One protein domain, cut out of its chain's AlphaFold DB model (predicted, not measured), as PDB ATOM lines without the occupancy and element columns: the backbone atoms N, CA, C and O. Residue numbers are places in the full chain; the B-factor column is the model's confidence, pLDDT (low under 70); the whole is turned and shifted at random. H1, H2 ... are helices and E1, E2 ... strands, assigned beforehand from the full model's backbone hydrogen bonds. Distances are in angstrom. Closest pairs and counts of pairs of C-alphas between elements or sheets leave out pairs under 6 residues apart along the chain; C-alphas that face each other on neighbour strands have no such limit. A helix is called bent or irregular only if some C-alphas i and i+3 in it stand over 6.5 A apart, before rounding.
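What this domain is: This is residues 46 to 174 of the 278 residues of an uncharacterized protein of Syntrophaceae bacterium (UniProt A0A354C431). Two long helices, H1 and H5, lie side by side as a core, with the H2-H3 helical hairpin packed on one side of them and the small E2-E3 hairpin on H1 from the other side. H4 sits near one end of H5, and beyond H5's other end residues 141 to 150, with E1, stick out. The printed part has 129 residues, with five named helices and then three named strands, E2 and E3 antiparallel, and is mostly helix. It is only just compact, close to loose, with a radius of gyration of the C-alphas of 16.4 A, and elongated, spanning 53 by 33 by 26 A.

Where its parts are: H1, residues 46 to 63, begins at C-alpha 46 (16.331, -3.141, 3.933) and is 23.6 A long; it has a kink of 37 degrees near residue 53 and is only just irregular, C-alphas 47 and 50 being 6.8 A apart. H2 is residues 66 to 77, 16.7 A; H3, 82 to 99, 26.0 A; H4, 104 to 111; H5, 117 to 139, 32.5 A. E1 is residues 146 to 148, E2 160 to 162, and E3 165 to 167, ending at C-alpha 167 (15.246, 5.474, 11.107).

How they stand to each other: H1 and H5 touch at a shallow tilt of 25 degrees, opposite ways, closest at the C-alphas of His 57 and Arg 126, 5.3 A. H2 and H3, a helical hairpin, touch closest at the C-alphas of Ser 77 and Thr 85, 5.6 A. H3, with residues 91 to 99 alone, touches H5, about perpendicular at 76 degrees, closest at the C-alphas of Ala 95 and Ala 128, 5.1 A. H4 is close to H5 but not clearly touching, the closest C-alphas, of Tyr 111 and Ile 120, being 7.1 A apart. The closest C-alphas of H1 and E3, those of Asn 58 and Leu 165, are 5.3 A apart. In the hairpin E2 and E3, N 162 and O 165 are within hydrogen-bond range at 2.8 A. Every O i to N i+4 pair is within hydrogen-bond range in H2, H4 and H5; in H1 and in H3 12 of 14 are.

The domain as a whole: The C-alphas farthest apart, of Asn 114 and Gln 149, are 54.1 A apart. The printed part has no cut; the E1 to E2 link, 11 residues, is long. The pLDDT is under 70 at 20 residues, among them 77 to 84 and 97 to 105.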
ATOM      1  N   LYS A  46      16.155  -4.257   2.989       95.25
ATOM      2  CA  LYS A  46      16.331  -3.141   3.933       95.25
ATOM      3  C   LYS A  46      17.458  -2.205   3.498       95.25
ATOM      4  O   LYS A  46      17.292  -0.989   3.501       95.25
ATOM      5  N   SER A  47      18.616  -2.769   3.161       91.62
ATOM      6  CA  SER A  47      19.846  -2.010   2.902       91.62
ATOM      7  C   SER A  47      19.904  -1.369   1.507       91.62
ATOM      8  O   SER A  47      20.635  -0.389   1.326       91.62
ATOM      9  N   GLY A  48      19.109  -1.867   0.558       90.50
ATOM     10  CA  GLY A  48      18.996  -1.368  -0.809       90.50
ATOM     11  C   GLY A  48      17.660  -0.657  -1.075       90.50
ATOM     12  O   GLY A  48      17.556   0.535  -0.781       90.50
ATOM     13  N   PRO A  49      16.641  -1.322  -1.650       92.50
ATOM     14  CA  PRO A  49      15.420  -0.659  -2.115       92.50
ATOM     15  C   PRO A  49      14.663   0.146  -1.051       92.50
ATOM     16  O   PRO A  49      14.351   1.319  -1.274       92.50
ATOM     17  N   LEU A  50      14.425  -0.422   0.136       94.62
ATOM     18  CA  LEU A  50      13.665   0.253   1.196       94.62
ATOM     19  C   LEU A  50      14.391   1.499   1.726       94.62
ATOM     20  O   LEU A  50      13.758   2.518   2.012       94.62
ATOM     21  N   LYS A  51      15.727   1.453   1.797       93.88
ATOM     22  CA  LYS A  51      16.568   2.603   2.154       93.88
ATOM     23  C   LYS A  51      16.334   3.794   1.232       93.88
ATOM     24  O   LYS A  51      16.363   4.928   1.704       93.88
ATOM     25  N   ASN A  52      16.081   3.565  -0.053       91.31
ATOM     26  CA  ASN A  52      15.865   4.647  -1.013       91.31
ATOM     27  C   ASN A  52      14.495   5.317  -0.810       91.31
ATOM     28  O   ASN A  52      14.398   6.540  -0.892       91.31
ATOM     29  N   PHE A  53      13.464   4.546  -0.447       93.44
ATOM     30  CA  PHE A  53      12.159   5.091  -0.047       93.44
ATOM     31  C   PHE A  53      12.277   5.938   1.227       93.44
ATOM     32  O   PHE A  53      11.750   7.048   1.291       93.44
ATOM     33  N   VAL A  54      13.020   5.446   2.225       94.94
ATOM     34  CA  VAL A  54      13.296   6.170   3.478       94.94
ATOM     35  C   VAL A  54      14.094   7.446   3.220       94.94
ATOM     36  O   VAL A  54      13.781   8.490   3.787       94.94
ATOM     37  N   TRP A  55      15.090   7.394   2.332       93.75
ATOM     38  CA  TRP A  55      15.845   8.577   1.922       93.75
ATOM     39  C   TRP A  55      14.927   9.646   1.325       93.75
ATOM     40  O   TRP A  55      15.021  10.801   1.731       93.75
ATOM     41  N   MET A  56      14.013   9.265   0.424       92.94
ATOM     42  CA  MET A  56      13.084  10.210  -0.202       92.94
ATOM     43  C   MET A  56      12.121  10.819   0.826       92.94
ATOM     44  O   MET A  56      11.960  12.037   0.865       92.94
ATOM     45  N   HIS A  57      11.545   9.994   1.709       94.69
ATOM     46  CA  HIS A  57      10.711  10.464   2.820       94.69
ATOM     47  C   HIS A  57      11.454  11.495   3.678       94.69
ATOM     48  O   HIS A  57      10.954  12.590   3.926       94.69
ATOM     49  N   ASN A  58      12.668  11.154   4.117       95.94
ATOM     50  CA  ASN A  58      13.459  12.021   4.982       95.94
ATOM     51  C   ASN A  58      13.881  13.294   4.246       95.94
ATOM     52  O   ASN A  58      13.915  14.355   4.856       95.94
ATOM     53  N   LYS A  59      14.142  13.226   2.934       94.00
ATOM     54  CA  LYS A  59      14.449  14.408   2.124       94.00
ATOM     55  C   LYS A  59      13.272  15.385   2.087       94.00
ATOM     56  O   LYS A  59      13.490  16.561   2.358       94.00
ATOM     57  N   LEU A  60      12.053  14.895   1.839       92.94
ATOM     58  CA  LEU A  60      10.824  15.699   1.909       92.94
ATOM     59  C   LEU A  60      10.634  16.305   3.306       92.94
ATOM     60  O   LEU A  60      10.373  17.496   3.431       92.94
ATOM     61  N   ALA A  61      10.840  15.511   4.360       94.62
ATOM     62  CA  ALA A  61      10.703  15.968   5.741       94.62
ATOM     63  C   ALA A  61      11.721  17.058   6.123       94.62
ATOM     64  O   ALA A  61      11.367  18.008   6.811       94.62
ATOM     65  N   THR A  62      12.978  16.934   5.685       94.00
ATOM     66  CA  THR A  62      14.036  17.905   6.010       94.00
ATOM     67  C   THR A  62      13.913  19.194   5.203       94.00
ATOM     68  O   THR A  62      14.170  20.267   5.732       94.00
ATOM     69  N   VAL A  63      13.565  19.094   3.919       92.56
ATOM     70  CA  VAL A  63      13.528  20.252   3.014       92.56
ATOM     71  C   VAL A  63      12.193  20.991   3.093       92.56
ATOM     72  O   VAL A  63      12.148  22.200   2.884       92.56
ATOM     73  N   GLY A  64      11.102  20.282   3.391       89.44
ATOM     74  CA  GLY A  64       9.773  20.869   3.550       89.44
ATOM     75  C   GLY A  64       9.111  21.334   2.249       89.44
ATOM     76  O   GLY A  64       8.018  21.885   2.317       89.44
ATOM     77  N   SER A  65       9.727  21.070   1.092       88.44
ATOM     78  CA  SER A  65       9.256  21.453  -0.244       88.44
ATOM     79  C   SER A  65       9.397  20.283  -1.216       88.44
ATOM     80  O   SER A  65      10.409  19.572  -1.194       88.44
ATOM     81  N   TYR A  66       8.375  20.070  -2.047       87.19
ATOM     82  CA  TYR A  66       8.368  19.002  -3.041       87.19
ATOM     83  C   TYR A  66       9.338  19.317  -4.181       87.19
ATOM     84  O   TYR A  66      10.181  18.478  -4.505       87.19
ATOM     85  N   GLU A  67       9.286  20.533  -4.720       84.56
ATOM     86  CA  GLU A  67      10.174  21.010  -5.780       84.56
ATOM     87  C   GLU A  67      11.649  20.855  -5.388       84.56
ATOM     88  O   GLU A  67      12.406  20.150  -6.057       84.56
ATOM     89  N   LYS A  68      12.048  21.377  -4.226       86.12
ATOM     90  CA  LYS A  68      13.436  21.258  -3.749       86.12
ATOM     91  C   LYS A  68      13.855  19.809  -3.467       86.12
ATOM     92  O   LYS A  68      15.030  19.451  -3.578       86.12
ATOM     93  N   ALA A  69      12.916  18.936  -3.092       87.12
ATOM     94  CA  ALA A  69      13.204  17.512  -2.946       87.12
ATOM     95  C   ALA A  69      13.429  16.828  -4.309       87.12
ATOM     96  O   ALA A  69      14.291  15.947  -4.405       87.12
ATOM     97  N   LEU A  70      12.716  17.249  -5.361       84.75
ATOM     98  CA  LEU A  70      12.972  16.815  -6.737       84.75
ATOM     99  C   LEU A  70      14.320  17.312  -7.254       84.75
ATOM    100  O   LEU A  70      15.049  16.530  -7.859       84.75
ATOM    101  N   GLU A  71      14.692  18.560  -6.974       83.88
ATOM    102  CA  GLU A  71      16.015  19.091  -7.322       83.88
ATOM    103  C   GLU A  71      17.130  18.261  -6.676       83.88
ATOM    104  O   GLU A  71      18.090  17.867  -7.340       83.88
ATOM    105  N   ALA A  72      16.982  17.904  -5.394       84.88
ATOM    106  CA  ALA A  72      17.934  17.038  -4.700       84.88
ATOM    107  C   ALA A  72      18.023  15.637  -5.336       84.88
ATOM    108  O   ALA A  72      19.108  15.052  -5.423       84.88
ATOM    109  N   LEU A  73      16.895  15.094  -5.800       83.81
ATOM    110  CA  LEU A  73      16.848  13.828  -6.528       83.81
ATOM    111  C   LEU A  73      17.516  13.937  -7.910       83.81
ATOM    112  O   LEU A  73      18.292  13.057  -8.292       83.81
ATOM    113  N   GLN A  74      17.270  15.024  -8.639       79.25
ATOM    114  CA  GLN A  74      17.894  15.303  -9.931       79.25
ATOM    115  C   GLN A  74      19.405  15.509  -9.784       79.25
ATOM    116  O   GLN A  74      20.181  14.970 -10.565       79.25
ATOM    117  N   ALA A  75      19.860  16.208  -8.746       79.69
ATOM    118  CA  ALA A  75      21.281  16.343  -8.449       79.69
ATOM    119  C   ALA A  75      21.936  14.972  -8.211       79.69
ATOM    120  O   ALA A  75      23.046  14.715  -8.677       79.69
ATOM    121  N   MET A  76      21.231  14.043  -7.557       76.00
ATOM    122  CA  MET A  76      21.723  12.679  -7.379       76.00
ATOM    123  C   MET A  76      21.807  11.873  -8.676       76.00
ATOM    124  O   MET A  76      22.691  11.020  -8.778       76.00
ATOM    125  N   SER A  77      20.947  12.131  -9.667       67.81
ATOM    126  CA  SER A  77      21.015  11.467 -10.981       67.81
ATOM    127  C   SER A  77      22.315  11.773 -11.732       67.81
ATOM    128  O   SER A  77      22.778  10.942 -12.508       67.81
ATOM    129  N   ARG A  78      22.945  12.916 -11.429       65.94
ATOM    130  CA  ARG A  78      24.243  13.346 -11.976       65.94
ATOM    131  C   ARG A  78      25.446  12.698 -11.281       65.94
ATOM    132  O   ARG A  78      26.584  12.944 -11.663       65.94
ATOM    133  N   THR A  79      25.217  11.872 -10.258       66.56
ATOM    134  CA  THR A  79      26.270  11.134  -9.543       66.56
ATOM    135  C   THR A  79      26.253   9.647  -9.921       66.56
ATOM    136  O   THR A  79      25.234   9.146 -10.400       66.56
ATOM    137  N   PRO A  80      27.310   8.867  -9.613       57.47
ATOM    138  CA  PRO A  80      27.310   7.412  -9.812       57.47
ATOM    139  C   PRO A  80      26.194   6.651  -9.062       57.47
ATOM    140  O   PRO A  80      26.028   5.447  -9.253       57.47
ATOM    141  N   LYS A  81      25.393   7.326  -8.222       61.22
ATOM    142  CA  LYS A  81      24.259   6.768  -7.465       61.22
ATOM    143  C   LYS A  81      22.986   6.566  -8.307       61.22
ATOM    144  O   LYS A  81      21.882   6.610  -7.769       61.22
ATOM    145  N   ARG A  82      23.118   6.271  -9.605       57.94
ATOM    146  CA  ARG A  82      22.001   6.059 -10.552       57.94
ATOM    147  C   ARG A  82      20.913   5.095 -10.049       57.94
ATOM    148  O   ARG A  82      19.729   5.326 -10.265       57.94
ATOM    149  N   TYR A  83      21.304   4.048  -9.321       59.47
ATOM    150  CA  TYR A  83      20.379   3.053  -8.760       59.47
ATOM    151  C   TYR A  83      19.537   3.606  -7.598       59.47
ATOM    152  O   TYR A  83      18.355   3.282  -7.465       59.47
ATOM    153  N   THR A  84      20.127   4.488  -6.785       62.78
ATOM    154  CA  THR A  84      19.429   5.216  -5.718       62.78
ATOM    155  C   THR A  84      18.414   6.185  -6.315       62.78
ATOM    156  O   THR A  84      17.275   6.225  -5.857       62.78
ATOM    157  N   THR A  85      18.793   6.892  -7.382       70.56
ATOM    158  CA  THR A  85      17.905   7.805  -8.110       70.56
ATOM    159  C   THR A  85      16.720   7.067  -8.731       70.56
ATOM    160  O   THR A  85      15.583   7.456  -8.491       70.56
ATOM    161  N   SER A  86      16.954   5.971  -9.462       66.81
ATOM    162  CA  SER A  86      15.878   5.186 -10.092       66.81
ATOM    163  C   SER A  86      14.853   4.680  -9.068       66.81
ATOM    164  O   SER A  86      13.648   4.867  -9.232       66.81
ATOM    165  N   THR A  87      15.323   4.137  -7.938       66.00
ATOM    166  CA  THR A  87      14.420   3.645  -6.884       66.00
ATOM    167  C   THR A  87      13.670   4.783  -6.180       66.00
ATOM    168  O   THR A  87      12.518   4.612  -5.796       66.00
ATOM    169  N   ALA A  88      14.290   5.953  -5.999       71.88
ATOM    170  CA  ALA A  88      13.621   7.113  -5.404       71.88
ATOM    171  C   ALA A  88      12.582   7.745  -6.354       71.88
ATOM    172  O   ALA A  88      11.512   8.145  -5.899       71.88
ATOM    173  N   ILE A  89      12.830   7.751  -7.670       77.00
ATOM    174  CA  ILE A  89      11.818   8.103  -8.683       77.00
ATOM    175  C   ILE A  89      10.644   7.123  -8.614       77.00
ATOM    176  O   ILE A  89       9.483   7.533  -8.617       77.00
ATOM    177  N   GLN A  90      10.931   5.824  -8.508       72.62
ATOM    178  CA  GLN A  90       9.894   4.816  -8.327       72.62
ATOM    179  C   GLN A  90       9.090   5.079  -7.042       72.62
ATOM    180  O   GLN A  90       7.866   5.033  -7.076       72.62
ATOM    181  N   ALA A  91       9.747   5.450  -5.940       71.69
ATOM    182  CA  ALA A  91       9.076   5.819  -4.694       71.69
ATOM    183  C   ALA A  91       8.100   6.998  -4.872       71.69
ATOM    184  O   ALA A  91       6.971   6.938  -4.385       71.69
ATOM    185  N   LEU A  92       8.497   8.031  -5.620       80.69
ATOM    186  CA  LEU A  92       7.623   9.151  -5.981       80.69
ATOM    187  C   LEU A  92       6.429   8.705  -6.824       80.69
ATOM    188  O   LEU A  92       5.295   9.029  -6.490       80.69
ATOM    189  N   LYS A  93       6.658   7.912  -7.877       76.94
ATOM    190  CA  LYS A  93       5.589   7.365  -8.727       76.94
ATOM    191  C   LYS A  93       4.552   6.591  -7.908       76.94
ATOM    192  O   LYS A  93       3.351   6.737  -8.133       76.94
ATOM    193  N   GLU A  94       5.007   5.771  -6.964       69.69
ATOM    194  CA  GLU A  94       4.139   5.008  -6.063       69.69
ATOM    195  C   GLU A  94       3.345   5.916  -5.121       69.69
ATOM    196  O   GLU A  94       2.142   5.724  -4.941       69.69
ATOM    197  N   ALA A  95       3.991   6.938  -4.559       72.12
ATOM    198  CA  ALA A  95       3.354   7.891  -3.664       72.12
ATOM    199  C   ALA A  95       2.313   8.764  -4.393       72.12
ATOM    200  O   ALA A  95       1.180   8.881  -3.921       72.12
ATOM    201  N   SER A  96       2.616   9.274  -5.591       73.00
ATOM    202  CA  SER A  96       1.700  10.108  -6.387       73.00
ATOM    203  C   SER A  96       0.404   9.387  -6.779       73.00
ATOM    204  O   SER A  96      -0.647  10.019  -6.878       73.00
ATOM    205  N   ARG A  97       0.423   8.052  -6.930       68.50
ATOM    206  CA  ARG A  97      -0.795   7.251  -7.178       68.50
ATOM    207  C   ARG A  97      -1.801   7.305  -6.031       68.50
ATOM    208  O   ARG A  97      -2.987   7.090  -6.262       68.50
ATOM    209  N   SER A  98      -1.341   7.530  -4.801       65.56
ATOM    210  CA  SER A  98      -2.236   7.695  -3.652       65.56
ATOM    211  C   SER A  98      -2.889   9.081  -3.633       65.56
ATOM    212  O   SER A  98      -4.067   9.185  -3.308       65.56
ATOM    213  N   ILE A  99      -2.160  10.106  -4.085       68.69
ATOM    214  CA  ILE A  99      -2.610  11.504  -4.140       68.69
ATOM    215  C   ILE A  99      -3.628  11.712  -5.254       68.69
ATOM    216  O   ILE A  99      -4.654  12.338  -5.026       68.69
ATOM    217  N   GLY A 100      -3.407  11.116  -6.431       60.19
ATOM    218  CA  GLY A 100      -4.341  11.211  -7.562       60.19
ATOM    219  C   GLY A 100      -5.739  10.631  -7.293       60.19
ATOM    220  O   GLY A 100      -6.624  10.773  -8.127       60.19
ATOM    221  N   LYS A 101      -5.951   9.973  -6.144       62.84
ATOM    222  CA  LYS A 101      -7.259   9.477  -5.690       62.84
ATOM    223  C   LYS A 101      -7.999  10.455  -4.772       62.84
ATOM    224  O   LYS A 101      -9.148  10.192  -4.427       62.84
ATOM    225  N   LEU A 102      -7.355  11.537  -4.335       67.00
ATOM    226  CA  LEU A 102      -7.953  12.544  -3.463       67.00
ATOM    227  C   LEU A 102      -8.609  13.642  -4.305       67.00
ATOM    228  O   LEU A 102      -8.002  14.188  -5.222       67.00
ATOM    229  N   CYS A 103      -9.853  13.984  -3.973       63.00
ATOM    230  CA  CYS A 103     -10.545  15.119  -4.576       63.00
ATOM    231  C   CYS A 103      -9.944  16.446  -4.054       63.00
ATOM    232  O   CYS A 103      -9.677  16.538  -2.851       63.00
ATOM    233  N   PRO A 104      -9.790  17.494  -4.889       66.56
ATOM    234  CA  PRO A 104      -9.290  18.807  -4.464       66.56
ATOM    235  C   PRO A 104     -10.009  19.402  -3.241       66.56
ATOM    236  O   PRO A 104      -9.361  19.970  -2.365       66.56
ATOM    237  N   ALA A 105     -11.323  19.186  -3.109       63.72
ATOM    238  CA  ALA A 105     -12.106  19.640  -1.954       63.72
ATOM    239  C   ALA A 105     -11.654  19.005  -0.620       63.72
ATOM    240  O   ALA A 105     -11.710  19.639   0.434       63.72
ATOM    241  N   ILE A 106     -11.162  17.761  -0.653       74.19
ATOM    242  CA  ILE A 106     -10.635  17.060   0.529       74.19
ATOM    243  C   ILE A 106      -9.291  17.664   0.947       74.19
ATOM    244  O   ILE A 106      -9.035  17.833   2.139       74.19
ATOM    245  N   LEU A 107      -8.443  18.014  -0.025       75.69
ATOM    246  CA  LEU A 107      -7.152  18.652   0.234       75.69
ATOM    247  C   LEU A 107      -7.335  20.065   0.805       75.69
ATOM    248  O   LEU A 107      -6.710  20.384   1.814       75.69
ATOM    249  N   ALA A 108      -8.252  20.858   0.239       71.31
ATOM    250  CA  ALA A 108      -8.584  22.194   0.739       71.31
ATOM    251  C   ALA A 108      -9.090  22.157   2.192       71.31
ATOM    252  O   ALA A 108      -8.619  22.919   3.032       71.31
ATOM    253  N   LYS A 109      -9.968  21.202   2.534       80.56
ATOM    254  CA  LYS A 109     -10.447  21.013   3.915       80.56
ATOM    255  C   LYS A 109      -9.337  20.595   4.887       80.56
ATOM    256  O   LYS A 109      -9.394  20.940   6.062       80.56
ATOM    257  N   LYS A 110      -8.354  19.815   4.425       82.31
ATOM    258  CA  LYS A 110      -7.279  19.265   5.267       82.31
ATOM    259  C   LYS A 110      -6.171  20.276   5.561       82.31
ATOM    260  O   LYS A 110      -5.662  20.289   6.677       82.31
ATOM    261  N   TYR A 111      -5.776  21.069   4.568       82.50
ATOM    262  CA  TYR A 111      -4.646  21.995   4.682       82.50
ATOM    263  C   TYR A 111      -5.074  23.455   4.872       82.50
ATOM    264  O   TYR A 111      -4.285  24.251   5.370       82.50
ATOM    265  N   GLY A 112      -6.321  23.802   4.544       81.62
ATOM    266  CA  GLY A 112      -6.786  25.185   4.482       81.62
ATOM    267  C   GLY A 112      -6.462  25.837   3.136       81.62
ATOM    268  O   GLY A 112      -5.606  25.373   2.384       81.62
ATOM    269  N   GLU A 113      -7.162  26.927   2.824       76.31
ATOM    270  CA  GLU A 113      -7.123  27.573   1.501       76.31
ATOM    271  C   GLU A 113      -5.789  28.280   1.195       76.31
ATOM    272  O   GLU A 113      -5.443  28.467   0.033       76.31
ATOM    273  N   ASN A 114      -5.005  28.614   2.227       78.69
ATOM    274  CA  ASN A 114      -3.788  29.427   2.105       78.69
ATOM    275  C   ASN A 114      -2.480  28.615   2.013       78.69
ATOM    276  O   ASN A 114      -1.394  29.197   2.015       78.69
ATOM    277  N   VAL A 115      -2.541  27.280   1.975       83.19
ATOM    278  CA  VAL A 115      -1.335  26.439   1.887       83.19
ATOM    279  C   VAL A 115      -0.944  26.225   0.428       83.19
ATOM    280  O   VAL A 115      -1.771  25.866  -0.407       83.19
ATOM    281  N   SER A 116       0.340  26.410   0.115       85.19
ATOM    282  CA  SER A 116       0.843  26.221  -1.245       85.19
ATOM    283  C   SER A 116       0.705  24.768  -1.714       85.19
ATOM    284  O   SER A 116       0.889  23.820  -0.943       85.19
ATOM    285  N   LEU A 117       0.456  24.581  -3.014       83.25
ATOM    286  CA  LEU A 117       0.389  23.252  -3.628       83.25
ATOM    287  C   LEU A 117       1.675  22.441  -3.392       83.25
ATOM    288  O   LEU A 117       1.602  21.245  -3.127       83.25
ATOM    289  N   ASP A 118       2.840  23.093  -3.430       83.38
ATOM    290  CA  ASP A 118       4.134  22.462  -3.142       83.38
ATOM    291  C   ASP A 118       4.175  21.840  -1.739       83.38
ATOM    292  O   ASP A 118       4.597  20.693  -1.565       83.38
ATOM    293  N   LYS A 119       3.662  22.563  -0.735       85.94
ATOM    294  CA  LYS A 119       3.610  22.084   0.646       85.94
ATOM    295  C   LYS A 119       2.615  20.934   0.811       85.94
ATOM    296  O   LYS A 119       2.950  19.939   1.454       85.94
ATOM    297  N   ILE A 120       1.443  21.029   0.175       87.25
ATOM    298  CA  ILE A 120       0.438  19.952   0.150       87.25
ATOM    299  C   ILE A 120       1.039  18.679  -0.459       87.25
ATOM    300  O   ILE A 120       0.969  17.609   0.144       87.25
ATOM    301  N   LEU A 121       1.678  18.786  -1.629       85.69
ATOM    302  CA  LEU A 121       2.325  17.653  -2.296       85.69
ATOM    303  C   LEU A 121       3.438  17.054  -1.435       85.69
ATOM    304  O   LEU A 121       3.525  15.833  -1.310       85.69
ATOM    305  N   CYS A 122       4.262  17.896  -0.811       89.00
ATOM    306  CA  CYS A 122       5.327  17.456   0.081       89.00
ATOM    307  C   CYS A 122       4.783  16.603   1.240       89.00
ATOM    308  O   CYS A 122       5.273  15.493   1.482       89.00
ATOM    309  N   ASP A 123       3.740  17.081   1.919       89.69
ATOM    310  CA  ASP A 123       3.159  16.399   3.073       89.69
ATOM    311  C   ASP A 123       2.411  15.115   2.675       89.69
ATOM    312  O   ASP A 123       2.608  14.072   3.309       89.69
ATOM    313  N   GLU A 124       1.628  15.136   1.593       89.00
ATOM    314  CA  GLU A 124       0.932  13.946   1.090       89.00
ATOM    315  C   GLU A 124       1.902  12.854   0.617       89.00
ATOM    316  O   GLU A 124       1.745  11.682   0.973       89.00
ATOM    317  N   LEU A 125       2.954  13.218  -0.127       89.19
ATOM    318  CA  LEU A 125       3.973  12.259  -0.565       89.19
ATOM    319  C   LEU A 125       4.723  11.672   0.630       89.19
ATOM    320  O   LEU A 125       4.979  10.467   0.662       89.19
ATOM    321  N   ARG A 126       5.038  12.489   1.641       92.94
ATOM    322  CA  ARG A 126       5.671  12.021   2.877       92.94
ATOM    323  C   ARG A 126       4.787  10.996   3.591       92.94
ATOM    324  O   ARG A 126       5.270   9.922   3.952       92.94
ATOM    325  N   ILE A 127       3.492  11.275   3.740       92.06
ATOM    326  CA  ILE A 127       2.534  10.344   4.355       92.06
ATOM    327  C   ILE A 127       2.446   9.045   3.545       92.06
ATOM    328  O   ILE A 127       2.559   7.955   4.114       92.06
ATOM    329  N   ALA A 128       2.303   9.138   2.223       90.38
ATOM    330  CA  ALA A 128       2.210   7.980   1.341       90.38
ATOM    331  C   ALA A 128       3.466   7.095   1.412       90.38
ATOM    332  O   ALA A 128       3.364   5.876   1.580       90.38
ATOM    333  N   LEU A 129       4.656   7.703   1.365       92.88
ATOM    334  CA  LEU A 129       5.930   6.998   1.511       92.88
ATOM    335  C   LEU A 129       6.040   6.318   2.873       92.88
ATOM    336  O   LEU A 129       6.413   5.146   2.933       92.88
ATOM    337  N   LYS A 130       5.665   7.004   3.960       95.25
ATOM    338  CA  LYS A 130       5.643   6.416   5.305       95.25
ATOM    339  C   LYS A 130       4.759   5.168   5.337       95.25
ATOM    340  O   LYS A 130       5.208   4.114   5.787       95.25
ATOM    341  N   VAL A 131       3.542   5.239   4.798       94.19
ATOM    342  CA  VAL A 131       2.636   4.079   4.724       94.19
ATOM    343  C   VAL A 131       3.273   2.926   3.946       94.19
ATOM    344  O   VAL A 131       3.263   1.791   4.428       94.19
ATOM    345  N   VAL A 132       3.865   3.194   2.778       94.25
ATOM    346  CA  VAL A 132       4.524   2.163   1.960       94.25
ATOM    347  C   VAL A 132       5.704   1.533   2.699       94.25
ATOM    348  O   VAL A 132       5.799   0.307   2.727       94.25
ATOM    349  N   ILE A 133       6.563   2.327   3.346       95.88
ATOM    350  CA  ILE A 133       7.747   1.851   4.079       95.88
ATOM    351  C   ILE A 133       7.340   0.890   5.200       95.88
ATOM    352  O   ILE A 133       7.801  -0.255   5.243       95.88
ATOM    353  N   PHE A 134       6.439   1.327   6.082       97.12
ATOM    354  CA  PHE A 134       6.016   0.533   7.236       97.12
ATOM    355  C   PHE A 134       5.226  -0.708   6.815       97.12
ATOM    356  O   PHE A 134       5.460  -1.801   7.339       97.12
ATOM    357  N   ARG A 135       4.326  -0.581   5.830       96.06
ATOM    358  CA  ARG A 135       3.558  -1.719   5.306       96.06
ATOM    359  C   ARG A 135       4.463  -2.752   4.644       96.06
ATOM    360  O   ARG A 135       4.282  -3.945   4.882       96.06
ATOM    361  N   SER A 136       5.420  -2.312   3.833       96.38
ATOM    362  CA  SER A 136       6.366  -3.201   3.157       96.38
ATOM    363  C   SER A 136       7.221  -3.952   4.162       96.38
ATOM    364  O   SER A 136       7.315  -5.173   4.087       96.38
ATOM    365  N   TRP A 137       7.752  -3.255   5.175       97.31
ATOM    366  CA  TRP A 137       8.485  -3.924   6.242       97.31
ATOM    367  C   TRP A 137       7.605  -4.934   6.980       97.31
ATOM    368  O   TRP A 137       7.987  -6.093   7.104       97.31
ATOM    369  N   LYS A 138       6.397  -4.556   7.414       96.94
ATOM    370  CA  LYS A 138       5.483  -5.467   8.125       96.94
ATOM    371  C   LYS A 138       5.173  -6.739   7.323       96.94
ATOM    372  O   LYS A 138       5.113  -7.817   7.903       96.94
ATOM    373  N   ARG A 139       5.020  -6.625   6.001       96.81
ATOM    374  CA  ARG A 139       4.637  -7.730   5.105       96.81
ATOM    375  C   ARG A 139       5.811  -8.524   4.528       96.81
ATOM    376  O   ARG A 139       5.574  -9.512   3.845       96.81
ATOM    377  N   ARG A 140       7.061  -8.138   4.803       96.56
ATOM    378  CA  ARG A 140       8.263  -8.727   4.176       96.56
ATOM    379  C   ARG A 140       8.387 -10.249   4.302       96.56
ATOM    380  O   ARG A 140       8.910 -10.884   3.404       96.56
ATOM    381  N   ARG A 141       7.888 -10.824   5.401       96.06
ATOM    382  CA  ARG A 141       7.913 -12.271   5.681       96.06
ATOM    383  C   ARG A 141       6.650 -13.015   5.221       96.06
ATOM    384  O   ARG A 141       6.531 -14.198   5.479       96.06
ATOM    385  N   GLN A 142       5.702 -12.320   4.591       95.75
ATOM    386  CA  GLN A 142       4.407 -12.867   4.156       95.75
ATOM    387  C   GLN A 142       4.338 -13.082   2.637       95.75
ATOM    388  O   GLN A 142       3.261 -13.331   2.106       95.75
ATOM    389  N   ILE A 143       5.445 -12.868   1.920       94.31
ATOM    390  CA  ILE A 143       5.475 -12.952   0.453       94.31
ATOM    391  C   ILE A 143       5.834 -14.345  -0.067       94.31
ATOM    392  O   ILE A 143       5.695 -14.588  -1.257       94.31
ATOM    393  N   SER A 144       6.341 -15.214   0.802       95.88
ATOM    394  CA  SER A 144       6.789 -16.560   0.470       95.88
ATOM    395  C   SER A 144       6.138 -17.570   1.402       95.88
ATOM    396  O   SER A 144       5.671 -17.208   2.484       95.88
ATOM    397  N   THR A 145       6.135 -18.830   0.984       96.69
ATOM    398  CA  THR A 145       5.643 -19.955   1.785       96.69
ATOM    399  C   THR A 145       6.518 -20.149   3.021       96.69
ATOM    400  O   THR A 145       6.007 -20.268   4.130       96.69
ATOM    401  N   ASP A 146       7.838 -20.094   2.834       97.00
ATOM    402  CA  ASP A 146       8.820 -20.370   3.877       97.00
ATOM    403  C   ASP A 146       9.900 -19.287   3.946       97.00
ATOM    404  O   ASP A 146      10.309 -18.705   2.934       97.00
ATOM    405  N   ILE A 147      10.403 -19.046   5.159       96.88
ATOM    406  CA  ILE A 147      11.610 -18.249   5.402       96.88
ATOM    407  C   ILE A 147      12.755 -19.211   5.694       96.88
ATOM    408  O   ILE A 147      12.693 -19.971   6.658       96.88
ATOM    409  N   ILE A 148      13.813 -19.156   4.889       95.31
ATOM    410  CA  ILE A 148      14.948 -20.081   4.996       95.31
ATOM    411  C   ILE A 148      16.237 -19.358   5.379       95.31
ATOM    412  O   ILE A 148      16.328 -18.133   5.291       95.31
ATOM    413  N   GLN A 149      17.250 -20.139   5.761       92.69
ATOM    414  CA  GLN A 149      18.626 -19.672   5.969       92.69
ATOM    415  C   GLN A 149      18.684 -18.468   6.922       92.69
ATOM    416  O   GLN A 149      18.909 -17.332   6.483       92.69
ATOM    417  N   PRO A 150      18.416 -18.691   8.225       90.94
ATOM    418  CA  PRO A 150      18.503 -17.631   9.216       90.94
ATOM    419  C   PRO A 150      19.887 -16.988   9.171       90.94
ATOM    420  O   PRO A 150      20.890 -17.651   8.913       90.94
ATOM    421  N   LEU A 151      19.936 -15.684   9.436       89.50
ATOM    422  CA  LEU A 151      21.169 -14.905   9.408       89.50
ATOM    423  C   LEU A 151      21.442 -14.350  10.815       89.50
ATOM    424  O   LEU A 151      21.032 -13.227  11.099       89.50
ATOM    425  N   PRO A 152      22.108 -15.110  11.713       87.56
ATOM    426  CA  PRO A 152      22.266 -14.729  13.122       87.56
ATOM    427  C   PRO A 152      22.977 -13.388  13.328       87.56
ATOM    428  O   PRO A 152      22.695 -12.674  14.284       87.56
ATOM    429  N   CYS A 153      23.869 -13.018  12.408       85.06
ATOM    430  CA  CYS A 153      24.579 -11.743  12.444       85.06
ATOM    431  C   CYS A 153      23.720 -10.543  12.004       85.06
ATOM    432  O   CYS A 153      24.205  -9.417  12.019       85.06
ATOM    433  N   TYR A 154      22.459 -10.739  11.608       90.19
ATOM    434  CA  TYR A 154      21.567  -9.667  11.177       90.19
ATOM    435  C   TYR A 154      20.303  -9.603  12.036       90.19
ATOM    436  O   TYR A 154      19.501 -10.535  12.077       90.19
ATOM    437  N   LYS A 155      20.090  -8.455  12.687       90.88
ATOM    438  CA  LYS A 155      18.902  -8.204  13.508       90.88
ATOM    439  C   LYS A 155      17.853  -7.420  12.727       90.88
ATOM    440  O   LYS A 155      18.042  -6.250  12.390       90.88
ATOM    441  N   GLU A 156      16.696  -8.035  12.512       93.44
ATOM    442  CA  GLU A 156      15.543  -7.364  11.912       93.44
ATOM    443  C   GLU A 156      14.877  -6.405  12.907       93.44
ATOM    444  O   GLU A 156      13.996  -6.783  13.674       93.44
ATOM    445  N   VAL A 157      15.281  -5.135  12.873       94.94
ATOM    446  CA  VAL A 157      14.623  -4.054  13.629       94.94
ATOM    447  C   VAL A 157      13.599  -3.343  12.748       94.94
ATOM    448  O   VAL A 157      13.897  -3.009  11.596       94.94
ATOM    449  N   ILE A 158      12.398  -3.131  13.297       94.31
ATOM    450  CA  ILE A 158      11.298  -2.410  12.646       94.31
ATOM    451  C   ILE A 158      11.695  -0.936  12.457       94.31
ATOM    452  O   ILE A 158      12.189  -0.337  13.412       94.31
ATOM    453  N   PRO A 159      11.497  -0.345  11.260       96.12
ATOM    454  CA  PRO A 159      11.681   1.088  11.067       96.12
ATOM    455  C   PRO A 159      10.824   1.873  12.058       96.12
ATOM    456  O   PRO A 159       9.690   1.485  12.333       96.12
ATOM    457  N   TYR A 160      11.328   2.985  12.572       96.31
ATOM    458  CA  TYR A 160      10.576   3.843  13.484       96.31
ATOM    459  C   TYR A 160      10.813   5.311  13.149       96.31
ATOM    460  O   TYR A 160      11.785   5.661  12.483       96.31
ATOM    461  N   GLU A 161       9.894   6.170  13.575       95.81
ATOM    462  CA  GLU A 161      10.004   7.607  13.353       95.81
ATOM    463  C   GLU A 161      10.635   8.293  14.563       95.81
ATOM    464  O   GLU A 161      10.273   8.029  15.709       95.81
ATOM    465  N   LYS A 162      11.568   9.206  14.303       95.44
ATOM    466  CA  LYS A 162      12.207  10.063  15.294       95.44
ATOM    467  C   LYS A 162      12.308  11.469  14.717       95.44
ATOM    468  O   LYS A 162      12.991  11.685  13.722       95.44
ATOM    469  N   ARG A 163      11.627  12.435  15.348       93.19
ATOM    470  CA  ARG A 163      11.627  13.856  14.935       93.19
ATOM    471  C   ARG A 163      11.255  14.060  13.452       93.19
ATOM    472  O   ARG A 163      11.924  14.802  12.743       93.19
ATOM    473  N   GLY A 164      10.223  13.368  12.965       90.81
ATOM    474  CA  GLY A 164       9.769  13.490  11.573       90.81
ATOM    475  C   GLY A 164      10.594  12.708  10.543       90.81
ATOM    476  O   GLY A 164      10.230  12.692   9.367       90.81
ATOM    477  N   LEU A 165      11.686  12.056  10.959       96.88
ATOM    478  CA  LEU A 165      12.550  11.237  10.108       96.88
ATOM    479  C   LEU A 165      12.352   9.754  10.416       96.88
ATOM    480  O   LEU A 165      12.163   9.371  11.568       96.88
ATOM    481  N   ILE A 166      12.420   8.912   9.389       97.50
ATOM    482  CA  ILE A 166      12.385   7.459   9.547       97.50
ATOM    483  C   ILE A 166      13.811   6.940   9.718       97.50
ATOM    484  O   ILE A 166      14.671   7.161   8.860       97.50
ATOM    485  N   GLU A 167      14.024   6.207  10.806       97.12
ATOM    486  CA  GLU A 167      15.246   5.474  11.107       97.12
ATOM    487  C   GLU A 167      15.148   4.037  10.586       97.12
ATOM    488  O   GLU A 167      14.130   3.358  10.760       97.12
ATOM    489  N   LEU A 168      16.218   3.566   9.938       94.50
ATOM    490  CA  LEU A 168      16.266   2.255   9.274       94.50
ATOM    491  C   LEU A 168      17.366   1.334   9.824       94.50
ATOM    492  O   LEU A 168      17.618   0.270   9.266       94.50
ATOM    493  N   GLU A 169      18.047   1.697  10.904       92.94
ATOM    494  CA  GLU A 169      19.112   0.846  11.438       92.94
ATOM    495  C   GLU A 169      18.574  -0.415  12.153       92.94
ATOM    496  O   GLU A 169      17.416  -0.449  12.579       92.94
ATOM    497  N   PRO A 170      19.364  -1.505  12.226       91.94
ATOM    498  CA  PRO A 170      20.600  -1.733  11.480       91.94
ATOM    499  C   PRO A 170      20.301  -2.152  10.032       91.94
ATOM    500  O   PRO A 170      19.317  -2.854   9.762       91.94
ATOM    501  N   LYS A 171      21.161  -1.735   9.096       89.31
ATOM    502  CA  LYS A 171      21.168  -2.215   7.694       89.31
ATOM    503  C   LYS A 171      22.244  -3.268   7.419       89.31
ATOM    504  O   LYS A 171      22.191  -3.953   6.402       89.31
ATOM    505  N   GLU A 172      23.220  -3.361   8.308       86.31
ATOM    506  CA  GLU A 172      24.416  -4.190   8.174       86.31
ATOM    507  C   GLU A 172      24.388  -5.325   9.198       86.31
ATOM    508  O   GLU A 172      23.616  -5.291  10.161       86.31
ATOM    509  N   CYS A 173      25.219  -6.342   8.976       84.44
ATOM    510  CA  CYS A 173      25.430  -7.380   9.976       84.44
ATOM    511  C   CYS A 173      26.300  -6.859  11.132       84.44
ATOM    512  O   CYS A 173      27.141  -5.977  10.947       84.44
ATOM    513  N   THR A 174      26.136  -7.428  12.323       82.00
ATOM    514  CA  THR A 174      27.035  -7.191  13.455       82.00
ATOM    515  C   THR A 174      28.438  -7.699  13.123       82.00
ATOM    516  O   THR A 174      28.598  -8.796  12.591       82.00
TER     517      THR A 174